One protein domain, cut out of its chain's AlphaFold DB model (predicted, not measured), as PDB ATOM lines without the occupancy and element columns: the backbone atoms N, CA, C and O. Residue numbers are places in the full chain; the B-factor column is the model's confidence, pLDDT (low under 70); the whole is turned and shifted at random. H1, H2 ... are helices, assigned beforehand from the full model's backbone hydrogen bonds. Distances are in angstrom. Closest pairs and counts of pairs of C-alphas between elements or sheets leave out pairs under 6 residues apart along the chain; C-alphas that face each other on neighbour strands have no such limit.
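What this domain is: This is residues 29 to 190 of the 355 residues of the protein "Str. FM013" of Penicillium camemberti FM 013 (UniProt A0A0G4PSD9). Helix H5 lies in the middle of an only just elongated body: H4 folds with it into a hairpin, H1 packs on H4 at one end, and the hairpin of H8 and H9 makes the other. H2 meets H5 with its last residue, Thr 56, about perpendicular to it, H3 and H6 lie by the last residues of H5, and tiny H7 is near H9. The printed part has 162 residues with nine named helices, H1 to H9 in order, and no named strand: all helix. It is compact, with a radius of gyration of the C-alphas of 17.6 A and spans of 52 by 35 by 24 A.

Where its parts are: H1, residues 35 to 41, begins at C-alpha 35 (-35.195, -8.590, -15.542). H2 is 51 to 56, H3 68 to 75, H4 79 to 93 (20.7 A long) and H5 113 to 125 (18.7 A). H6 is 136 to 144, H7 152 to 155, H8 158 to 169 (15.9 A) and H9 176 to 189 (19.9 A), ending at C-alpha 189 (-30.179, 42.262, -16.941).

How they stand to each other: H1 touches H4 (C-alphas 37 and 93 closest, 4.9 A), opposite ways at a shallow 19 degrees. H5, the hub, touches four helices. With H4 it forms a hairpin at a shallow 20 degrees (C-alphas 87 and 115, 5.9 A). H2 touches its residues 117 to 122, about perpendicular at 81 degrees (C-alphas 56 and 121, 5.9 A). H3 only just touches it, with 3 pairs of C-alphas within 8 A (71 and 125 closest, 7.0 A). H8 touches its residues 123 to 124 at a shallow 12 degrees, opposite ways (C-alphas 163 and 124, 6.2 A), and forms a hairpin with H9 at a shallow 27 degrees (C-alphas 168 and 179, 6.7 A). H6 is close to H5 but not clearly touching (C-alphas 137 and 125, 6.2 A); H7 and H9 are near each other. Every O i to N i+4 pair is within hydrogen-bond range in H1, H2, H4, H5, H8 and H9, against 3 of 4 in H3 and 4 of 5 in H6; H7 is too short for one.

The domain as a whole: The C-alphas farthest apart, of Asp 35 and Thr 151, are 52.7 A apart. The printed part has no cut. The links H2 to H3 and H4 to H5 are long; in the latter, residues 100 to 101 pair with 109 to 110, antiparallel. Confidence is under 70 at residues 103 to 106 and 146 to 148.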
ATOM      1  N   ASP A  29     -36.813  -4.330 -24.651       77.81
ATOM      2  CA  ASP A  29     -36.493  -5.758 -24.743       77.81
ATOM      3  C   ASP A  29     -35.185  -6.007 -25.514       77.81
ATOM      4  O   ASP A  29     -34.432  -6.924 -25.183       77.81
ATOM      5  N   ASP A  30     -34.866  -5.139 -26.477       77.69
ATOM      6  CA  ASP A  30     -33.682  -5.264 -27.332       77.69
ATOM      7  C   ASP A  30     -32.395  -4.762 -26.653       77.69
ATOM      8  O   ASP A  30     -31.295  -4.951 -27.171       77.69
ATOM      9  N   LEU A  31     -32.500  -4.135 -25.473       79.31
ATOM     10  CA  LEU A  31     -31.359  -3.536 -24.770       79.31
ATOM     11  C   LEU A  31     -30.595  -4.518 -23.872       79.31
ATOM     12  O   LEU A  31     -29.559  -4.153 -23.319       79.31
ATOM     13  N   GLY A  32     -31.090  -5.747 -23.689       83.44
ATOM     14  CA  GLY A  32     -30.425  -6.747 -22.844       83.44
ATOM     15  C   GLY A  32     -30.342  -6.355 -21.361       83.44
ATOM     16  O   GLY A  32     -29.402  -6.752 -20.668       83.44
ATOM     17  N   LEU A  33     -31.308  -5.565 -20.878       86.19
ATOM     18  CA  LEU A  33     -31.416  -5.170 -19.472       86.19
ATOM     19  C   LEU A  33     -31.669  -6.394 -18.581       86.19
ATOM     20  O   LEU A  33     -32.300  -7.367 -18.996       86.19
ATOM     21  N   SER A  34     -31.237  -6.324 -17.322       90.88
ATOM     22  CA  SER A  34     -31.630  -7.310 -16.313       90.88
ATOM     23  C   SER A  34     -33.153  -7.330 -16.134       90.88
ATOM     24  O   SER A  34     -33.810  -6.296 -16.266       90.88
ATOM     25  N   ASP A  35     -33.738  -8.473 -15.754       92.44
ATOM     26  CA  ASP A  35     -35.195  -8.590 -15.542       92.44
ATOM     27  C   ASP A  35     -35.728  -7.520 -14.573       92.44
ATOM     28  O   ASP A  35     -36.820  -6.976 -14.749       92.44
ATOM     29  N   ALA A  36     -34.965  -7.212 -13.518       94.19
ATOM     30  CA  ALA A  36     -35.337  -6.191 -12.545       94.19
ATOM     31  C   ALA A  36     -35.348  -4.794 -13.180       94.19
ATOM     32  O   ALA A  36     -36.316  -4.051 -12.995       94.19
ATOM     33  N   CYS A  37     -34.305  -4.456 -13.941       94.62
ATOM     34  CA  CYS A  37     -34.207  -3.179 -14.628       94.62
ATOM     35  C   CYS A  37     -35.266  -3.034 -15.718       94.62
ATOM     36  O   CYS A  37     -35.977  -2.032 -15.725       94.62
ATOM     37  N   PHE A  38     -35.433  -4.054 -16.566       91.94
ATOM     38  CA  PHE A  38     -36.461  -4.105 -17.598       91.94
ATOM     39  C   PHE A  38     -37.840  -3.823 -16.998       91.94
ATOM     40  O   PHE A  38     -38.499  -2.870 -17.392       91.94
ATOM     41  N   ASN A  39     -38.243  -4.553 -15.954       91.56
ATOM     42  CA  ASN A  39     -39.534  -4.322 -15.299       91.56
ATOM     43  C   ASN A  39     -39.687  -2.886 -14.758       91.56
ATOM     44  O   ASN A  39     -40.778  -2.313 -14.821       91.56
ATOM     45  N   ALA A  40     -38.612  -2.292 -14.235       94.31
ATOM     46  CA  ALA A  40     -38.640  -0.919 -13.745       94.31
ATOM     47  C   ALA A  40     -38.777   0.097 -14.886       94.31
ATOM     48  O   ALA A  40     -39.665   0.944 -14.828       94.31
ATOM     49  N   VAL A  41     -37.954   0.008 -15.938       91.31
ATOM     50  CA  VAL A  41     -38.018   0.944 -17.076       91.31
ATOM     51  C   VAL A  41     -39.323   0.800 -17.849       91.31
ATOM     52  O   VAL A  41     -39.815   1.784 -18.385       91.31
ATOM     53  N   ASN A  42     -39.925  -0.388 -17.830       89.31
ATOM     54  CA  ASN A  42     -41.158  -0.721 -18.531       89.31
ATOM     55  C   ASN A  42     -42.437  -0.339 -17.751       89.31
ATOM     56  O   ASN A  42     -43.555  -0.645 -18.169       89.31
ATOM     57  N   THR A  43     -42.292   0.314 -16.593       90.69
ATOM     58  CA  THR A  43     -43.420   0.746 -15.759       90.69
ATOM     59  C   THR A  43     -44.172   1.916 -16.403       90.69
ATOM     60  O   THR A  43     -43.598   2.973 -16.663       90.69
ATOM     61  N   THR A  44     -45.483   1.748 -16.596       89.94
ATOM     62  CA  THR A  44     -46.369   2.780 -17.154       89.94
ATOM     63  C   THR A  44     -46.671   3.903 -16.165       89.94
ATOM     64  O   THR A  44     -47.120   3.657 -15.044       89.94
ATOM     65  N   VAL A  45     -46.514   5.148 -16.617       91.38
ATOM     66  CA  VAL A  45     -46.886   6.371 -15.896       91.38
ATOM     67  C   VAL A  45     -48.178   6.939 -16.487       91.38
ATOM     68  O   VAL A  45     -48.175   7.860 -17.299       91.38
ATOM     69  N   SER A  46     -49.319   6.393 -16.060       89.19
ATOM     70  CA  SER A  46     -50.644   6.761 -16.593       89.19
ATOM     71  C   SER A  46     -51.111   8.177 -16.223       89.19
ATOM     72  O   SER A  46     -52.141   8.641 -16.707       89.19
ATOM     73  N   SER A  47     -50.415   8.853 -15.308       91.81
ATOM     74  CA  SER A  47     -50.696  10.246 -14.947       91.81
ATOM     75  C   SER A  47     -50.152  11.241 -15.968       91.81
ATOM     76  O   SER A  47     -50.588  12.391 -15.979       91.81
ATOM     77  N   CYS A  48     -49.221  10.817 -16.823       91.25
ATOM     78  CA  CYS A  48     -48.671  11.655 -17.869       91.25
ATOM     79  C   CYS A  48     -49.494  11.573 -19.157       91.25
ATOM     80  O   CYS A  48     -49.876  10.481 -19.582       91.25
ATOM     81  N   PRO A  49     -49.710  12.702 -19.851       90.31
ATOM     82  CA  PRO A  49     -50.288  12.672 -21.185       90.31
ATOM     83  C   PRO A  49     -49.407  11.882 -22.160       90.31
ATOM     84  O   PRO A  49     -48.199  12.100 -22.229       90.31
ATOM     85  N   ALA A  50     -50.015  11.018 -22.977       86.00
ATOM     86  CA  ALA A  50     -49.288  10.177 -23.936       86.00
ATOM     87  C   ALA A  50     -48.432  10.971 -24.944       86.00
ATOM     88  O   ALA A  50     -47.419  10.479 -25.439       86.00
ATOM     89  N   TRP A  51     -48.813  12.219 -25.244       85.88
ATOM     90  CA  TRP A  51     -48.065  13.074 -26.165       85.88
ATOM     91  C   TRP A  51     -46.699  13.511 -25.611       85.88
ATOM     92  O   TRP A  51     -45.820  13.817 -26.414       85.88
ATOM     93  N   VAL A  52     -46.481  13.469 -24.287       89.44
ATOM     94  CA  VAL A  52     -45.198  13.837 -23.648       89.44
ATOM     95  C   VAL A  52     -44.047  13.009 -24.210       89.44
ATOM     96  O   VAL A  52     -42.960  13.541 -24.438       89.44
ATOM     97  N   ALA A  53     -44.292  11.727 -24.488       85.50
ATOM     98  CA  ALA A  53     -43.280  10.840 -25.036       85.50
ATOM     99  C   ALA A  53     -42.772  11.308 -26.409       85.50
ATOM    100  O   ALA A  53     -41.568  11.356 -26.648       85.50
ATOM    101  N   ARG A  54     -43.698  11.721 -27.286       82.81
ATOM    102  CA  ARG A  54     -43.386  12.218 -28.634       82.81
ATOM    103  C   ARG A  54     -42.768  13.609 -28.599       82.81
ATOM    104  O   ARG A  54     -41.804  13.850 -29.306       82.81
ATOM    105  N   TYR A  55     -43.311  14.480 -27.754       83.88
ATOM    106  CA  TYR A  55     -42.813  15.835 -27.532       83.88
ATOM    107  C   TYR A  55     -41.358  15.857 -27.052       83.88
ATOM    108  O   TYR A  55     -40.574  16.694 -27.473       83.88
ATOM    109  N   THR A  56     -40.991  14.917 -26.180       88.12
ATOM    110  CA  THR A  56     -39.650  14.882 -25.583       88.12
ATOM    111  C   THR A  56     -38.585  14.347 -26.542       88.12
ATOM    112  O   THR A  56     -37.422  14.736 -26.447       88.12
ATOM    113  N   GLY A  57     -38.943  13.412 -27.426       83.69
ATOM    114  CA  GLY A  57     -37.980  12.769 -28.322       83.69
ATOM    115  C   GLY A  57     -36.758  12.172 -27.602       83.69
ATOM    116  O   GLY A  57     -36.755  11.967 -26.382       83.69
ATOM    117  N   ILE A  58     -35.697  11.896 -28.366       78.69
ATOM    118  CA  ILE A  58     -34.460  11.272 -27.855       78.69
ATOM    119  C   ILE A  58     -33.190  12.101 -28.091       78.69
ATOM    120  O   ILE A  58     -32.185  11.834 -27.435       78.69
ATOM    121  N   GLU A  59     -33.243  13.122 -28.952       76.12
ATOM    122  CA  GLU A  59     -32.060  13.879 -29.390       76.12
ATOM    123  C   GLU A  59     -32.088  15.313 -28.860       76.12
ATOM    124  O   GLU A  59     -31.256  15.670 -28.025       76.12
ATOM    125  N   ASP A  60     -33.094  16.097 -29.252       78.75
ATOM    126  CA  ASP A  60     -33.123  17.541 -29.012       78.75
ATOM    127  C   ASP A  60     -33.133  17.929 -27.530       78.75
ATOM    128  O   ASP A  60     -33.659  17.220 -26.664       78.75
ATOM    129  N   SER A  61     -32.535  19.083 -27.241       79.50
ATOM    130  CA  SER A  61     -32.492  19.694 -25.907       79.50
ATOM    131  C   SER A  61     -33.365  20.943 -25.776       79.50
ATOM    132  O   SER A  61     -33.519  21.474 -24.671       79.50
ATOM    133  N   SER A  62     -33.955  21.369 -26.889       80.00
ATOM    134  CA  SER A  62     -34.960  22.420 -26.999       80.00
ATOM    135  C   SER A  62     -36.273  21.789 -27.435       80.00
ATOM    136  O   SER A  62     -36.272  20.797 -28.159       80.00
ATOM    137  N   PHE A  63     -37.387  22.360 -26.995       85.69
ATOM    138  CA  PHE A  63     -38.706  21.802 -27.256       85.69
ATOM    139  C   PHE A  63     -39.658  22.878 -27.753       85.69
ATOM    140  O   PHE A  63     -39.508  24.053 -27.412       85.69
ATOM    141  N   ASP A  64     -40.651  22.453 -28.528       86.81
ATOM    142  CA  ASP A  64     -41.703  23.340 -29.007       86.81
ATOM    143  C   ASP A  64     -42.511  23.937 -27.846       86.81
ATOM    144  O   ASP A  64     -42.647  23.347 -26.768       86.81
ATOM    145  N   ILE A  65     -43.093  25.108 -28.102       89.06
ATOM    146  CA  ILE A  65     -44.012  25.765 -27.175       89.06
ATOM    147  C   ILE A  65     -45.280  24.920 -27.045       89.06
ATOM    148  O   ILE A  65     -45.967  24.645 -28.036       89.06
ATOM    149  N   VAL A  66     -45.627  24.550 -25.815       90.25
ATOM    150  CA  VAL A  66     -46.818  23.753 -25.532       90.25
ATOM    151  C   VAL A  66     -48.049  24.669 -25.405       90.25
ATOM    152  O   VAL A  66     -48.013  25.658 -24.673       90.25
ATOM    153  N   PRO A  67     -49.179  24.369 -26.078       90.50
ATOM    154  CA  PRO A  67     -50.414  25.140 -25.924       90.50
ATOM    155  C   PRO A  67     -50.958  25.125 -24.489       90.50
ATOM    156  O   PRO A  67     -50.863  24.113 -23.791       90.50
ATOM    157  N   SER A  68     -51.616  26.212 -24.072       91.31
ATOM    158  CA  SER A  68     -52.120  26.395 -22.698       91.31
ATOM    159  C   SER A  68     -53.010  25.239 -22.216       91.31
ATOM    160  O   SER A  68     -52.842  24.740 -21.103       91.31
ATOM    161  N   GLU A  69     -53.895  24.706 -23.069       90.75
ATOM    162  CA  GLU A  69     -54.732  23.564 -22.689       90.75
ATOM    163  C   GLU A  69     -53.928  22.288 -22.396       90.75
ATOM    164  O   GLU A  69     -54.333  21.485 -21.556       90.75
ATOM    165  N   GLN A  70     -52.785  22.098 -23.057       92.44
ATOM    166  CA  GLN A  70     -51.904  20.955 -22.830       92.44
ATOM    167  C   GLN A  70     -51.018  21.169 -21.600       92.44
ATOM    168  O   GLN A  70     -50.797  20.217 -20.848       92.44
ATOM    169  N   LEU A  71     -50.586  22.411 -21.351       95.25
ATOM    170  CA  LEU A  71     -49.853  22.792 -20.143       95.25
ATOM    171  C   LEU A  71     -50.667  22.513 -18.883       95.25
ATOM    172  O   LEU A  71     -50.159  21.876 -17.969       95.25
ATOM    173  N   VAL A  72     -51.947  22.894 -18.853       93.69
ATOM    174  CA  VAL A  72     -52.833  22.604 -17.711       93.69
ATOM    175  C   VAL A  72     -52.909  21.099 -17.447       93.69
ATOM    176  O   VAL A  72     -52.726  20.651 -16.316       93.69
ATOM    177  N   VAL A  73     -53.121  20.296 -18.494       92.94
ATOM    178  CA  VAL A  73     -53.229  18.836 -18.357       92.94
ATOM    179  C   VAL A  73     -51.913  18.217 -17.872       92.94
ATOM    180  O   VAL A  73     -51.939  17.307 -17.047       92.94
ATOM    181  N   LEU A  74     -50.767  18.695 -18.358       94.75
ATOM    182  CA  LEU A  74     -49.458  18.192 -17.952       94.75
ATOM    183  C   LEU A  74     -49.091  18.635 -16.529       94.75
ATOM    184  O   LEU A  74     -48.773  17.803 -15.678       94.75
ATOM    185  N   CYS A  75     -49.123  19.937 -16.273       96.94
ATOM    186  CA  CYS A  75     -48.480  20.573 -15.129       96.94
ATOM    187  C   CYS A  75     -49.330  20.560 -13.855       96.94
ATOM    188  O   CYS A  75     -48.773  20.628 -12.759       96.94
ATOM    189  N   GLU A  76     -50.653  20.414 -13.972       94.88
ATOM    190  CA  GLU A  76     -51.546  20.252 -12.815       94.88
ATOM    191  C   GLU A  76     -51.777  18.778 -12.435       94.88
ATOM    192  O   GLU A  76     -52.418  18.477 -11.424       94.88
ATOM    193  N   SER A  77     -51.245  17.842 -13.226       94.31
ATOM    194  CA  SER A  77     -51.287  16.406 -12.936       94.31
ATOM    195  C   SER A  77     -50.167  15.957 -11.985       94.31
ATOM    196  O   SER A  77     -49.238  16.700 -11.666       94.31
ATOM    197  N   THR A  78     -50.201  14.684 -11.573       96.25
ATOM    198  CA  THR A  78     -49.095  14.045 -10.835       96.25
ATOM    199  C   THR A  78     -47.973  13.536 -11.744       96.25
ATOM    200  O   THR A  78     -47.024  12.931 -11.246       96.25
ATOM    201  N   CYS A  79     -48.022  13.805 -13.056       95.56
ATOM    202  CA  CYS A  79     -47.063  13.292 -14.037       95.56
ATOM    203  C   CYS A  79     -45.602  13.483 -13.608       95.56
ATOM    204  O   CYS A  79     -44.845  12.519 -13.519       95.56
ATOM    205  N   ARG A  80     -45.198  14.711 -13.254       95.44
ATOM    206  CA  ARG A  80     -43.802  15.001 -12.871       95.44
ATOM    207  C   ARG A  80     -43.373  14.278 -11.594       95.44
ATOM    208  O   ARG A  80     -42.242  13.797 -11.515       95.44
ATOM    209  N   SER A  81     -44.252  14.173 -10.596       97.00
ATOM    210  CA  SER A  81     -43.941  13.428  -9.368       97.00
ATOM    211  C   SER A  81     -43.873  11.920  -9.604       97.00
ATOM    212  O   SER A  81     -43.046  11.240  -8.992       97.00
ATOM    213  N   ASP A  82     -44.690  11.398 -10.514       96.50
ATOM    214  CA  ASP A  82     -44.700   9.979 -10.854       96.50
ATOM    215  C   ASP A  82     -43.483   9.615 -11.715       96.50
ATOM    216  O   ASP A  82     -42.834   8.610 -11.440       96.50
ATOM    217  N   LEU A  83     -43.060  10.486 -12.642       96.44
ATOM    218  CA  LEU A  83     -41.779  10.372 -13.351       96.44
ATOM    219  C   LEU A  83     -40.584  10.416 -12.389       96.44
ATOM    220  O   LEU A  83     -39.655   9.621 -12.512       96.44
ATOM    221  N   ALA A  84     -40.603  11.298 -11.385       96.94
ATOM    222  CA  ALA A  84     -39.545  11.355 -10.375       96.94
ATOM    223  C   ALA A  84     -39.500  10.088  -9.500       96.94
ATOM    224  O   ALA A  84     -38.428   9.678  -9.046       96.94
ATOM    225  N   SER A  85     -40.655   9.462  -9.272       97.06
ATOM    226  CA  SER A  85     -40.766   8.186  -8.560       97.06
ATOM    227  C   SER A  85     -40.282   7.022  -9.426       97.06
ATOM    228  O   SER A  85     -39.500   6.196  -8.956       97.06
ATOM    229  N   LEU A  86     -40.659   7.002 -10.707       96.00
ATOM    230  CA  LEU A  86     -40.173   6.044 -11.698       96.00
ATOM    231  C   LEU A  86     -38.650   6.108 -11.819       96.00
ATOM    232  O   LEU A  86     -37.983   5.081 -11.739       96.00
ATOM    233  N   ARG A  87     -38.080   7.313 -11.916       96.81
ATOM    234  CA  ARG A  87     -36.628   7.514 -11.961       96.81
ATOM    235  C   ARG A  87     -35.932   6.842 -10.777       96.81
ATOM    236  O   ARG A  87     -34.936   6.153 -10.965       96.81
ATOM    237  N   GLN A  88     -36.452   7.021  -9.562       97.44
ATOM    238  CA  GLN A  88     -35.896   6.391  -8.357       97.44
ATOM    239  C   GLN A  88     -36.043   4.864  -8.378       97.44
ATOM    240  O   GLN A  88     -35.129   4.154  -7.956       97.44
ATOM    241  N   ALA A  89     -37.169   4.353  -8.882       97.25
ATOM    242  CA  ALA A  89     -37.386   2.919  -9.043       97.25
ATOM    243  C   ALA A  89     -36.376   2.309 -10.029       97.25
ATOM    244  O   ALA A  89     -35.735   1.316  -9.696       97.25
ATOM    245  N   ILE A  90     -36.159   2.957 -11.178       95.94
ATOM    246  CA  ILE A  90     -35.152   2.570 -12.175       95.94
ATOM    247  C   ILE A  90     -33.756   2.578 -11.549       95.94
ATOM    248  O   ILE A  90     -33.062   1.574 -11.614       95.94
ATOM    249  N   GLN A  91     -33.365   3.647 -10.849       95.25
ATOM    250  CA  GLN A  91     -32.059   3.715 -10.167       95.25
ATOM    251  C   GLN A  91     -31.842   2.599  -9.144       95.25
ATOM    252  O   GLN A  91     -30.710   2.195  -8.902       95.25
ATOM    253  N   THR A  92     -32.917   2.130  -8.514       96.38
ATOM    254  CA  THR A  92     -32.848   1.070  -7.506       96.38
ATOM    255  C   THR A  92     -32.786  -0.318  -8.142       96.38
ATOM    256  O   THR A  92     -32.136  -1.207  -7.596       96.38
ATOM    257  N   ALA A  93     -33.476  -0.517  -9.265       96.69
ATOM    258  CA  ALA A  93     -33.576  -1.808  -9.936       96.69
ATOM    259  C   ALA A  93     -32.413  -2.078 -10.904       96.69
ATOM    260  O   ALA A  93     -31.964  -3.216 -11.013       96.69
ATOM    261  N   CYS A  94     -31.925  -1.035 -11.573       94.94
ATOM    262  CA  CYS A  94     -30.902  -1.100 -12.608       94.94
ATOM    263  C   CYS A  94     -29.505  -0.973 -11.993       94.94
ATOM    264  O   CYS A  94     -28.984   0.130 -11.821       94.94
ATOM    265  N   THR A  95     -28.927  -2.105 -11.597       93.56
ATOM    266  CA  THR A  95     -27.645  -2.157 -10.870       93.56
ATOM    267  C   THR A  95     -26.579  -2.985 -11.578       93.56
ATOM    268  O   THR A  95     -25.416  -2.960 -11.166       93.56
ATOM    269  N   GLU A  96     -26.948  -3.709 -12.634       88.88
ATOM    270  CA  GLU A  96     -26.018  -4.505 -13.423       88.88
ATOM    271  C   GLU A  96     -25.268  -3.630 -14.433       88.88
ATOM    272  O   GLU A  96     -25.736  -2.577 -14.859       88.88
ATOM    273  N   ALA A  97     -24.074  -4.066 -14.842       84.69
ATOM    274  CA  ALA A  97     -23.273  -3.328 -15.822       84.69
ATOM    275  C   ALA A  97     -23.926  -3.279 -17.218       84.69
ATOM    276  O   ALA A  97     -23.591  -2.407 -18.014       84.69
ATOM    277  N   THR A  98     -24.834  -4.215 -17.501       83.25
ATOM    278  CA  THR A  98     -25.642  -4.290 -18.724       83.25
ATOM    279  C   THR A  98     -26.889  -3.409 -18.671       83.25
ATOM    280  O   THR A  98     -27.527  -3.223 -19.699       83.25
ATOM    281  N   ASP A  99     -27.234  -2.833 -17.511       91.44
ATOM    282  CA  ASP A  99     -28.420  -1.989 -17.348       91.44
ATOM    283  C   ASP A  99     -28.179  -0.567 -17.889       91.44
ATOM    284  O   ASP A  99     -28.132   0.425 -17.151       91.44
ATOM    285  N   VAL A 100     -27.985  -0.471 -19.203       87.88
ATOM    286  CA  VAL A 100     -27.670   0.770 -19.911       87.88
ATOM    287  C   VAL A 100     -28.696   1.064 -20.995       87.88
ATOM    288  O   VAL A 100     -29.237   0.171 -21.640       87.88
ATOM    289  N   MET A 101     -28.962   2.349 -21.208       85.62
ATOM    290  CA  MET A 101     -29.823   2.829 -22.286       85.62
ATOM    291  C   MET A 101     -28.968   3.225 -23.477       85.62
ATOM    292  O   MET A 101     -28.033   4.006 -23.316       85.62
ATOM    293  N   ILE A 102     -29.305   2.727 -24.666       80.88
ATOM    294  CA  ILE A 102     -28.562   3.011 -25.901       80.88
ATOM    295  C   ILE A 102     -29.512   3.619 -26.949       80.88
ATOM    296  O   ILE A 102     -29.843   2.979 -27.948       80.88
ATOM    297  N   PRO A 103     -30.013   4.846 -26.720       69.62
ATOM    298  CA  PRO A 103     -30.853   5.541 -27.686       69.62
ATOM    299  C   PRO A 103     -30.050   5.749 -28.979       69.62
ATOM    300  O   PRO A 103     -28.945   6.291 -28.955       69.62
ATOM    301  N   GLY A 104     -30.578   5.262 -30.102       64.44
ATOM    302  CA  GLY A 104     -29.896   5.346 -31.394       64.44
ATOM    303  C   GLY A 104     -28.623   4.489 -31.518       64.44
ATOM    304  O   GLY A 104     -27.800   4.762 -32.383       64.44
ATOM    305  N   GLY A 105     -28.417   3.482 -30.662       66.88
ATOM    306  CA  GLY A 105     -27.451   2.392 -30.893       66.88
ATOM    307  C   GLY A 105     -25.967   2.666 -30.599       66.88
ATOM    308  O   GLY A 105     -25.212   1.717 -30.413       66.88
ATOM    309  N   SER A 106     -25.531   3.924 -30.477       65.75
ATOM    310  CA  SER A 106     -24.086   4.237 -30.426       65.75
ATOM    311  C   SER A 106     -23.521   4.666 -29.071       65.75
ATOM    312  O   SER A 106     -22.309   4.579 -28.855       65.75
ATOM    313  N   ILE A 107     -24.347   5.164 -28.147       70.94
ATOM    314  CA  ILE A 107     -23.865   5.727 -26.876       70.94
ATOM    315  C   ILE A 107     -24.652   5.129 -25.717       70.94
ATOM    316  O   ILE A 107     -25.875   5.202 -25.693       70.94
ATOM    317  N   ALA A 108     -23.930   4.569 -24.743       81.12
ATOM    318  CA  ALA A 108     -24.509   4.037 -23.519       81.12
ATOM    319  C   ALA A 108     -24.715   5.144 -22.474       81.12
ATOM    320  O   ALA A 108     -23.790   5.865 -22.086       81.12
ATOM    321  N   TYR A 109     -25.938   5.227 -21.975       85.69
ATOM    322  CA  TYR A 109     -26.376   6.123 -20.917       85.69
ATOM    323  C   TYR A 109     -26.883   5.318 -19.716       85.69
ATOM    324  O   TYR A 109     -27.187   4.129 -19.843       85.69
ATOM    325  N   PRO A 110     -27.010   5.940 -18.531       90.56
ATOM    326  CA  PRO A 110     -27.701   5.317 -17.408       90.56
ATOM    327  C   PRO A 110     -29.115   4.858 -17.785       90.56
ATOM    328  O   PRO A 110     -29.786   5.509 -18.588       90.56
ATOM    329  N   ALA A 111     -29.613   3.804 -17.134       92.25
ATOM    330  CA  ALA A 111     -30.980   3.311 -17.332       92.25
ATOM    331  C   ALA A 111     -32.074   4.383 -17.145       92.25
ATOM    332  O   ALA A 111     -33.172   4.266 -17.685       92.25
ATOM    333  N   THR A 112     -31.777   5.459 -16.408       93.00
ATOM    334  CA  THR A 112     -32.688   6.592 -16.208       93.00
ATOM    335  C   THR A 112     -32.808   7.530 -17.398       93.00
ATOM    336  O   THR A 112     -33.662   8.405 -17.339       93.00
ATOM    337  N   PHE A 113     -32.011   7.371 -18.460       91.12
ATOM    338  CA  PHE A 113     -31.906   8.328 -19.567       91.12
ATOM    339  C   PHE A 113     -33.261   8.835 -20.074       91.12
ATOM    340  O   PHE A 113     -33.492  10.041 -20.103       91.12
ATOM    341  N   MET A 114     -34.186   7.931 -20.413       90.19
ATOM    342  CA  MET A 114     -35.502   8.325 -20.930       90.19
ATOM    343  C   MET A 114     -36.322   9.084 -19.884       90.19
ATOM    344  O   MET A 114     -36.878  10.140 -20.173       90.19
ATOM    345  N   THR A 115     -36.344   8.606 -18.639       94.19
ATOM    346  CA  THR A 115     -37.051   9.290 -17.549       94.19
ATOM    347  C   THR A 115     -36.435  10.649 -17.216       94.19
ATOM    348  O   THR A 115     -37.169  11.594 -16.936       94.19
ATOM    349  N   ASP A 116     -35.111  10.776 -17.293       94.25
ATOM    350  CA  ASP A 116     -34.397  12.043 -17.135       94.25
ATOM    351  C   ASP A 116     -34.782  13.026 -18.248       94.25
ATOM    352  O   ASP A 116     -35.034  14.195 -17.958       94.25
ATOM    353  N   ARG A 117     -34.917  12.554 -19.497       92.62
ATOM    354  CA  ARG A 117     -35.410  13.375 -20.613       92.62
ATOM    355  C   ARG A 117     -36.843  13.854 -20.392       92.62
ATOM    356  O   ARG A 117     -37.106  15.037 -20.580       92.62
ATOM    357  N   TYR A 118     -37.755  12.990 -19.939       94.56
ATOM    358  CA  TYR A 118     -39.137  13.405 -19.643       94.56
ATOM    359  C   TYR A 118     -39.205  14.403 -18.489       94.56
ATOM    360  O   TYR A 118     -39.962  15.371 -18.534       94.56
ATOM    361  N   LEU A 119     -38.408  14.203 -17.440       95.94
ATOM    362  CA  LEU A 119     -38.322  15.166 -16.343       95.94
ATOM    363  C   LEU A 119     -37.755  16.502 -16.817       95.94
ATOM    364  O   LEU A 119     -38.218  17.543 -16.356       95.94
ATOM    365  N   TYR A 120     -36.789  16.483 -17.731       95.56
ATOM    366  CA  TYR A 120     -36.212  17.682 -18.318       95.56
ATOM    367  C   TYR A 120     -37.237  18.464 -19.148       95.56
ATOM    368  O   TYR A 120     -37.528  19.610 -18.802       95.56
ATOM    369  N   SER A 121     -37.847  17.840 -20.161       95.19
ATOM    370  CA  SER A 121     -38.823  18.498 -21.042       95.19
ATOM    371  C   SER A 121     -40.011  19.055 -20.256       95.19
ATOM    372  O   SER A 121     -40.328  20.237 -20.351       95.19
ATOM    373  N   THR A 122     -40.600  18.250 -19.369       95.81
ATOM    374  CA  THR A 122     -41.744  18.681 -18.551       95.81
ATOM    375  C   THR A 122     -41.384  19.751 -17.521       95.81
ATOM    376  O   THR A 122     -42.258  20.499 -17.092       95.81
ATOM    377  N   SER A 123     -40.120  19.853 -17.094       95.81
ATOM    378  CA  SER A 123     -39.687  20.948 -16.214       95.81
ATOM    379  C   SER A 123     -39.588  22.275 -16.956       95.81
ATOM    380  O   SER A 123     -39.884  23.301 -16.350       95.81
ATOM    381  N   LEU A 124     -39.210  22.250 -18.238       95.56
ATOM    382  CA  LEU A 124     -39.199  23.439 -19.086       95.56
ATOM    383  C   LEU A 124     -40.627  23.901 -19.392       95.56
ATOM    384  O   LEU A 124     -40.958  25.036 -19.063       95.56
ATOM    385  N   SER A 125     -41.499  23.017 -19.895       95.62
ATOM    386  CA  SER A 125     -42.879  23.398 -20.255       95.62
ATOM    387  C   SER A 125     -43.686  23.885 -19.044       95.62
ATOM    388  O   SER A 125     -44.482  24.812 -19.142       95.62
ATOM    389  N   CYS A 126     -43.473  23.286 -17.866       97.31
ATOM    390  CA  CYS A 126     -44.171  23.675 -16.637       97.31
ATOM    391  C   CYS A 126     -43.512  24.837 -15.879       97.31
ATOM    392  O   CYS A 126     -43.878  25.096 -14.726       97.31
ATOM    393  N   LEU A 127     -42.535  25.525 -16.477       97.50
ATOM    394  CA  LEU A 127     -41.981  26.745 -15.907       97.50
ATOM    395  C   LEU A 127     -43.070  27.825 -15.852       97.50
ATOM    396  O   LEU A 127     -43.835  28.013 -16.797       97.50
ATOM    397  N   THR A 128     -43.137  28.545 -14.736       97.50
ATOM    398  CA  THR A 128     -44.102  29.629 -14.526       97.50
ATOM    399  C   THR A 128     -43.389  30.931 -14.214       97.50
ATOM    400  O   THR A 128     -42.344  30.943 -13.555       97.50
ATOM    401  N   ASP A 129     -43.974  32.037 -14.662       96.69
ATOM    402  CA  ASP A 129     -43.541  33.356 -14.234       96.69
ATOM    403  C   ASP A 129     -43.902  33.547 -12.748       96.69
ATOM    404  O   ASP A 129     -45.069  33.423 -12.369       96.69
ATOM    405  N   PRO A 130     -42.943  33.871 -11.867       94.75
ATOM    406  CA  PRO A 130     -43.195  33.972 -10.432       94.75
ATOM    407  C   PRO A 130     -44.066  35.177 -10.043       94.75
ATOM    408  O   PRO A 130     -44.502  35.259  -8.894       94.75
ATOM    409  N   SER A 131     -44.284  36.137 -10.947       93.94
ATOM    410  CA  SER A 131     -45.079  37.336 -10.681       93.94
ATOM    411  C   SER A 131     -46.544  37.175 -11.086       93.94
ATOM    412  O   SER A 131     -47.418  37.637 -10.349       93.94
ATOM    413  N   THR A 132     -46.821  36.499 -12.205       95.56
ATOM    414  CA  THR A 132     -48.187  36.264 -12.703       95.56
ATOM    415  C   THR A 132     -48.705  34.862 -12.407       95.56
ATOM    416  O   THR A 132     -49.918  34.668 -12.353       95.56
ATOM    417  N   ASN A 133     -47.808  33.904 -12.148       95.25
ATOM    418  CA  ASN A 133     -48.103  32.474 -12.050       95.25
ATOM    419  C   ASN A 133     -48.696  31.894 -13.353       95.25
ATOM    420  O   ASN A 133     -49.390  30.879 -13.326       95.25
ATOM    421  N   GLU A 134     -48.440  32.545 -14.489       96.62
ATOM    422  CA  GLU A 134     -48.762  32.030 -15.823       96.62
ATOM    423  C   GLU A 134     -47.608  31.161 -16.333       96.62
ATOM    424  O   GLU A 134     -46.451  31.357 -15.945       96.62
ATOM    425  N   TYR A 135     -47.911  30.189 -17.195       97.81
ATOM    426  CA  TYR A 135     -46.877  29.359 -17.801       97.81
ATOM    427  C   TYR A 135     -46.027  30.168 -18.777       97.81
ATOM    428  O   TYR A 135     -46.537  30.973 -19.560       97.81
ATOM    429  N   CYS A 136     -44.722  29.923 -18.758       97.19
ATOM    430  CA  CYS A 136     -43.789  30.643 -19.609       97.19
ATOM    431  C   CYS A 136     -44.001  30.353 -21.093       97.19
ATOM    432  O   CYS A 136     -43.945  31.287 -21.885       97.19
ATOM    433  N   ASP A 137     -44.368  29.124 -21.455       94.94
ATOM    434  CA  ASP A 137     -44.766  28.770 -22.821       94.94
ATOM    435  C   ASP A 137     -45.941  29.633 -23.323       94.94
ATOM    436  O   ASP A 137     -45.928  30.098 -24.461       94.94
ATOM    437  N   GLU A 138     -46.925  29.939 -22.469       94.38
ATOM    438  CA  GLU A 138     -48.063  30.796 -22.831       94.38
ATOM    439  C   GLU A 138     -47.643  32.262 -23.024       94.38
ATOM    440  O   GLU A 138     -48.039  32.912 -23.996       94.38
ATOM    441  N   ILE A 139     -46.795  32.774 -22.130       93.69
ATOM    442  CA  ILE A 139     -46.247  34.132 -22.222       93.69
ATOM    443  C   ILE A 139     -45.414  34.288 -23.505       93.69
ATOM    444  O   ILE A 139     -45.598  35.247 -24.263       93.69
ATOM    445  N   VAL A 140     -44.521  33.330 -23.759       91.75
ATOM    446  CA  VAL A 140     -43.597  33.320 -24.895       91.75
ATOM    447  C   VAL A 140     -44.344  33.146 -26.218       91.75
ATOM    448  O   VAL A 140     -44.039  33.849 -27.186       91.75
ATOM    449  N   ALA A 141     -45.388  32.309 -26.266       90.75
ATOM    450  CA  ALA A 141     -46.255  32.176 -27.440       90.75
ATOM    451  C   ALA A 141     -46.792  33.537 -27.913       90.75
ATOM    452  O   ALA A 141     -46.819  33.839 -29.113       90.75
ATOM    453  N   GLY A 142     -47.175  34.398 -26.963       88.50
ATOM    454  CA  GLY A 142     -47.645  35.750 -27.245       88.50
ATOM    455  C   GLY A 142     -46.578  36.654 -27.869       88.50
ATOM    456  O   GLY A 142     -46.916  37.566 -28.621       88.50
ATOM    457  N   TRP A 143     -45.291  36.402 -27.624       88.25
ATOM    458  CA  TRP A 143     -44.190  37.159 -28.228       88.25
ATOM    459  C   TRP A 143     -43.907  36.690 -29.650       88.25
ATOM    460  O   TRP A 143     -43.868  37.515 -30.564       88.25
ATOM    461  N   VAL A 144     -43.802  35.374 -29.843       80.31
ATOM    462  CA  VAL A 144     -43.497  34.754 -31.141       80.31
ATOM    463  C   VAL A 144     -44.586  35.053 -32.174       80.31
ATOM    464  O   VAL A 144     -44.283  35.340 -33.330       80.31
ATOM    465  N   SER A 145     -45.857  35.111 -31.761       74.12
ATOM    466  CA  SER A 145     -46.968  35.465 -32.661       74.12
ATOM    467  C   SER A 145     -46.856  36.862 -33.302       74.12
ATOM    468  O   SER A 145     -47.517  37.128 -34.307       74.12
ATOM    469  N   ASN A 146     -46.009  37.744 -32.757       69.44
ATOM    470  CA  ASN A 146     -45.775  39.089 -33.283       69.44
ATOM    471  C   ASN A 146     -44.574  39.168 -34.246       69.44
ATOM    472  O   ASN A 146     -44.303  40.247 -34.775       69.44
ATOM    473  N   GLY A 147     -43.877  38.049 -34.499       61.56
ATOM    474  CA  GLY A 147     -42.811  37.932 -35.502       61.56
ATOM    475  C   GLY A 147     -41.590  38.828 -35.265       61.56
ATOM    476  O   GLY A 147     -40.880  39.153 -36.216       61.56
ATOM    477  N   SER A 148     -41.374  39.285 -34.031       65.06
ATOM    478  CA  SER A 148     -40.274  40.180 -33.662       65.06
ATOM    479  C   SER A 148     -39.217  39.453 -32.839       65.06
ATOM    480  O   SER A 148     -39.571  38.693 -31.938       65.06
ATOM    481  N   GLU A 149     -37.942  39.782 -33.073       78.56
ATOM    482  CA  GLU A 149     -36.855  39.469 -32.138       78.56
ATOM    483  C   GLU A 149     -37.231  39.886 -30.713       78.56
ATOM    484  O   GLU A 149     -37.916  40.898 -30.500       78.56
ATOM    485  N   TYR A 150     -36.763  39.123 -29.726       85.19
ATOM    486  CA  TYR A 150     -37.045  39.436 -28.335       85.19
ATOM    487  C   TYR A 150     -36.427  40.776 -27.956       85.19
ATOM    488  O   TYR A 150     -35.231  41.034 -28.110       85.19
ATOM    489  N   THR A 151     -37.262  41.643 -27.398       90.69
ATOM    490  CA  THR A 151     -36.817  42.887 -26.783       90.69
ATOM    491  C   THR A 151     -35.925  42.592 -25.580       90.69
ATOM    492  O   THR A 151     -36.029  41.548 -24.939       90.69
ATOM    493  N   SER A 152     -35.098  43.561 -25.180       90.69
ATOM    494  CA  SER A 152     -34.285  43.430 -23.963       90.69
ATOM    495  C   SER A 152     -35.127  43.133 -22.715       90.69
ATOM    496  O   SER A 152     -34.665  42.429 -21.827       90.69
ATOM    497  N   ALA A 153     -36.369  43.625 -22.644       93.19
ATOM    498  CA  ALA A 153     -37.270  43.330 -21.531       93.19
ATOM    499  C   ALA A 153     -37.744  41.866 -21.527       93.19
ATOM    500  O   ALA A 153     -37.855  41.276 -20.458       93.19
ATOM    501  N   GLN A 154     -37.987  41.283 -22.705       93.88
ATOM    502  CA  GLN A 154     -38.356  39.871 -22.850       93.88
ATOM    503  C   GLN A 154     -37.165  38.960 -22.541       93.88
ATOM    504  O   GLN A 154     -37.299  38.061 -21.717       93.88
ATOM    505  N   ASN A 155     -35.977  39.272 -23.071       93.25
ATOM    506  CA  ASN A 155     -34.740  38.540 -22.763       93.25
ATOM    507  C   ASN A 155     -34.381  38.566 -21.267       93.25
ATOM    508  O   ASN A 155     -33.809  37.615 -20.746       93.25
ATOM    509  N   CYS A 156     -34.724  39.649 -20.564       96.06
ATOM    510  CA  CYS A 156     -34.528  39.772 -19.119       96.06
ATOM    511  C   CYS A 156     -35.738  39.317 -18.285       96.06
ATOM    512  O   CYS A 156     -35.763  39.551 -17.073       96.06
ATOM    513  N   SER A 157     -36.755  38.717 -18.905       96.12
ATOM    514  CA  SER A 157     -37.940  38.244 -18.192       96.12
ATOM    515  C   SER A 157     -37.616  37.028 -17.312       96.12
ATOM    516  O   SER A 157     -36.688  36.272 -17.615       96.12
ATOM    517  N   PRO A 158     -38.390  36.779 -16.241       96.62
ATOM    518  CA  PRO A 158     -38.225  35.566 -15.448       96.62
ATOM    519  C   PRO A 158     -38.398  34.274 -16.249       96.62
ATOM    520  O   PRO A 158     -37.759  33.279 -15.920       96.62
ATOM    521  N   CYS A 159     -39.216  34.297 -17.302       96.50
ATOM    522  CA  CYS A 159     -39.414  33.150 -18.174       96.50
ATOM    523  C   CYS A 159     -38.167  32.802 -18.981       96.50
ATOM    524  O   CYS A 159     -37.712  31.666 -18.907       96.50
ATOM    525  N   GLU A 160     -37.552  33.772 -19.654       94.69
ATOM    526  CA  GLU A 160     -36.336  33.512 -20.437       94.69
ATOM    527  C   GLU A 160     -35.147  33.147 -19.556       94.69
ATOM    528  O   GLU A 160     -34.415  32.191 -19.823       94.69
ATOM    529  N   LEU A 161     -34.974  33.878 -18.452       96.25
ATOM    530  CA  LEU A 161     -33.878  33.607 -17.533       96.25
ATOM    531  C   LEU A 161     -34.080  32.280 -16.784       96.25
ATOM    532  O   LEU A 161     -33.113  31.571 -16.503       96.25
ATOM    533  N   GLY A 162     -35.325  31.932 -16.457       95.94
ATOM    534  CA  GLY A 162     -35.683  30.669 -15.816       95.94
ATOM    535  C   GLY A 162     -35.516  29.471 -16.747       95.94
ATOM    536  O   GLY A 162     -34.986  28.447 -16.317       95.94
ATOM    537  N   LEU A 163     -35.902  29.614 -18.018       94.62
ATOM    538  CA  LEU A 163     -35.758  28.581 -19.038       94.62
ATOM    539  C   LEU A 163     -34.279  28.252 -19.263       94.62
ATOM    540  O   LEU A 163     -33.876  27.108 -19.063       94.62
ATOM    541  N   GLN A 164     -33.454  29.260 -19.568       94.69
ATOM    542  CA  GLN A 164     -32.014  29.067 -19.788       94.69
ATOM    543  C   GLN A 164     -31.321  28.478 -18.557       94.69
ATOM    544  O   GLN A 164     -30.472  27.596 -18.678       94.69
ATOM    545  N   LYS A 165     -31.724  28.898 -17.352       95.00
ATOM    546  CA  LYS A 165     -31.235  28.285 -16.116       95.00
ATOM    547  C   LYS A 165     -31.553  26.784 -16.069       95.00
ATOM    548  O   LYS A 165     -30.650  26.001 -15.797       95.00
ATOM    549  N   LEU A 166     -32.798  26.376 -16.323       93.56
ATOM    550  CA  LEU A 166     -33.195  24.961 -16.308       93.56
ATOM    551  C   LEU A 166     -32.473  24.138 -17.385       93.56
ATOM    552  O   LEU A 166     -32.101  22.993 -17.129       93.56
ATOM    553  N   GLN A 167     -32.244  24.718 -18.565       92.62
ATOM    554  CA  GLN A 167     -31.447  24.091 -19.623       92.62
ATOM    555  C   GLN A 167     -30.008  23.846 -19.160       92.62
ATOM    556  O   GLN A 167     -29.501  22.738 -19.298       92.62
ATOM    557  N   LEU A 168     -29.382  24.841 -18.527       92.62
ATOM    558  CA  LEU A 168     -28.013  24.745 -18.018       92.62
ATOM    559  C   LEU A 168     -27.873  23.862 -16.769       92.62
ATOM    560  O   LEU A 168     -26.781  23.378 -16.496       92.62
ATOM    561  N   GLU A 169     -28.947  23.625 -16.011       90.81
ATOM    562  CA  GLU A 169     -28.975  22.627 -14.924       90.81
ATOM    563  C   GLU A 169     -29.083  21.191 -15.449       90.81
ATOM    564  O   GLU A 169     -28.855  20.230 -14.708       90.81
ATOM    565  N   SER A 170     -29.439  21.035 -16.723       89.75
ATOM    566  CA  SER A 170     -29.672  19.751 -17.352       89.75
ATOM    567  C   SER A 170     -28.484  19.332 -18.211       89.75
ATOM    568  O   SER A 170     -27.990  20.117 -19.020       89.75
ATOM    569  N   PRO A 171     -28.057  18.067 -18.132       87.31
ATOM    570  CA  PRO A 171     -27.024  17.560 -19.025       87.31
ATOM    571  C   PRO A 171     -27.406  17.563 -20.505       87.31
ATOM    572  O   PRO A 171     -26.531  17.472 -21.358       87.31
ATOM    573  N   PHE A 172     -28.703  17.637 -20.810       86.56
ATOM    574  CA  PHE A 172     -29.191  17.706 -22.182       86.56
ATOM    575  C   PHE A 172     -29.044  19.120 -22.757       86.56
ATOM    576  O   PHE A 172     -28.737  19.263 -23.933       86.56
ATOM    577  N   GLY A 173     -29.262  20.157 -21.939       86.62
ATOM    578  CA  GLY A 173     -29.243  21.560 -22.368       86.62
ATOM    579  C   GLY A 173     -27.931  22.298 -22.094       86.62
ATOM    580  O   GLY A 173     -27.747  23.411 -22.581       86.62
ATOM    581  N   TYR A 174     -27.014  21.715 -21.315       88.19
ATOM    582  CA  TYR A 174     -25.767  22.377 -20.951       88.19
ATOM    583  C   TYR A 174     -24.757  22.412 -22.104       88.19
ATOM    584  O   TYR A 174     -24.399  21.388 -22.682       88.19
ATOM    585  N   SER A 175     -24.199  23.597 -22.338       86.81
ATOM    586  CA  SER A 175     -22.949  23.783 -23.066       86.81
ATOM    587  C   SER A 175     -22.151  24.916 -22.419       86.81
ATOM    588  O   SER A 175     -22.732  25.822 -21.813       86.81
ATOM    589  N   ASP A 176     -20.821  24.882 -22.546       87.62
ATOM    590  CA  ASP A 176     -19.966  25.953 -22.018       87.62
ATOM    591  C   ASP A 176     -20.279  27.299 -22.698       87.62
ATOM    592  O   ASP A 176     -20.333  28.333 -22.033       87.62
ATOM    593  N   GLU A 177     -20.591  27.283 -23.996       88.56
ATOM    594  CA  GLU A 177     -20.987  28.472 -24.758       88.56
ATOM    595  C   GLU A 177     -22.296  29.081 -24.231       88.56
ATOM    596  O   GLU A 177     -22.361  30.277 -23.939       88.56
ATOM    597  N   SER A 178     -23.331  28.258 -24.035       86.69
ATOM    598  CA  SER A 178     -24.607  28.712 -23.473       86.69
ATOM    599  C   SER A 178     -24.439  29.225 -22.039       86.69
ATOM    600  O   SER A 178     -25.079  30.205 -21.662       86.69
ATOM    601  N   ALA A 179     -23.552  28.620 -21.241       90.75
ATOM    602  CA  ALA A 179     -23.253  29.074 -19.885       90.75
ATOM    603  C   ALA A 179     -22.583  30.462 -19.868       90.75
ATOM    604  O   ALA A 179     -22.938  31.322 -19.052       90.75
ATOM    605  N   GLU A 180     -21.640  30.711 -20.779       92.50
ATOM    606  CA  GLU A 180     -20.983  32.012 -20.944       92.50
ATOM    607  C   GLU A 180     -21.954  33.091 -21.451       92.50
ATOM    608  O   GLU A 180     -21.988  34.210 -20.912       92.50
ATOM    609  N   ALA A 181     -22.786  32.749 -22.438       92.25
ATOM    610  CA  ALA A 181     -23.831  33.626 -22.957       92.25
ATOM    611  C   ALA A 181     -24.841  33.995 -21.861       92.25
ATOM    612  O   ALA A 181     -25.139  35.176 -21.657       92.25
ATOM    613  N   PHE A 182     -25.294  33.012 -21.079       94.69
ATOM    614  CA  PHE A 182     -26.223  33.232 -19.975       94.69
ATOM    615  C   PHE A 182     -25.618  34.100 -18.867       94.69
ATOM    616  O   PHE A 182     -26.268  35.019 -18.371       94.69
ATOM    617  N   SER A 183     -24.344  33.891 -18.520       94.75
ATOM    618  CA  SER A 183     -23.620  34.747 -17.568       94.75
ATOM    619  C   SER A 183     -23.587  36.214 -18.025       94.75
ATOM    620  O   SER A 183     -23.859  37.136 -17.245       94.75
ATOM    621  N   SER A 184     -23.332  36.437 -19.317       94.69
ATOM    622  CA  SER A 184     -23.347  37.769 -19.930       94.69
ATOM    623  C   SER A 184     -24.745  38.394 -19.907       94.69
ATOM    624  O   SER A 184     -24.894  39.567 -19.549       94.69
ATOM    625  N   LEU A 185     -25.778  37.606 -20.216       95.38
ATOM    626  CA  LEU A 185     -27.172  38.040 -20.181       95.38
ATOM    627  C   LEU A 185     -27.596  38.439 -18.763       95.38
ATOM    628  O   LEU A 185     -28.079  39.555 -18.571       95.38
ATOM    629  N   ILE A 186     -27.333  37.597 -17.759       96.81
ATOM    630  CA  ILE A 186     -27.637  37.874 -16.346       96.81
ATOM    631  C   ILE A 186     -26.985  39.180 -15.881       96.81
ATOM    632  O   ILE A 186     -27.641  39.996 -15.226       96.81
ATOM    633  N   SER A 187     -25.724  39.409 -16.263       96.75
ATOM    634  CA  SER A 187     -25.014  40.663 -15.994       96.75
ATOM    635  C   SER A 187     -25.712  41.863 -16.642       96.75
ATOM    636  O   SER A 187     -25.985  42.860 -15.968       96.75
ATOM    637  N   SER A 188     -26.087  41.757 -17.923       96.75
ATOM    638  CA  SER A 188     -26.780  42.832 -18.648       96.75
ATOM    639  C   SER A 188     -28.162  43.155 -18.063       96.75
ATOM    640  O   SER A 188     -28.542  44.322 -17.976       96.75
ATOM    641  N   CYS A 189     -28.873  42.136 -17.576       97.19
ATOM    642  CA  CYS A 189     -30.179  42.262 -16.941       97.19
ATOM    643  C   CYS A 189     -30.099  42.709 -15.473       97.19
ATOM    644  O   CYS A 189     -31.134  42.980 -14.865       97.19
ATOM    645  N   SER A 190     -28.898  42.771 -14.876       96.75
ATOM    646  CA  SER A 190     -28.714  42.960 -13.427       96.75
ATOM    647  C   SER A 190     -29.542  41.968 -12.591       96.75
ATOM    648  O   SER A 190     -30.043  42.300 -11.514       96.75
TER     649      SER A 190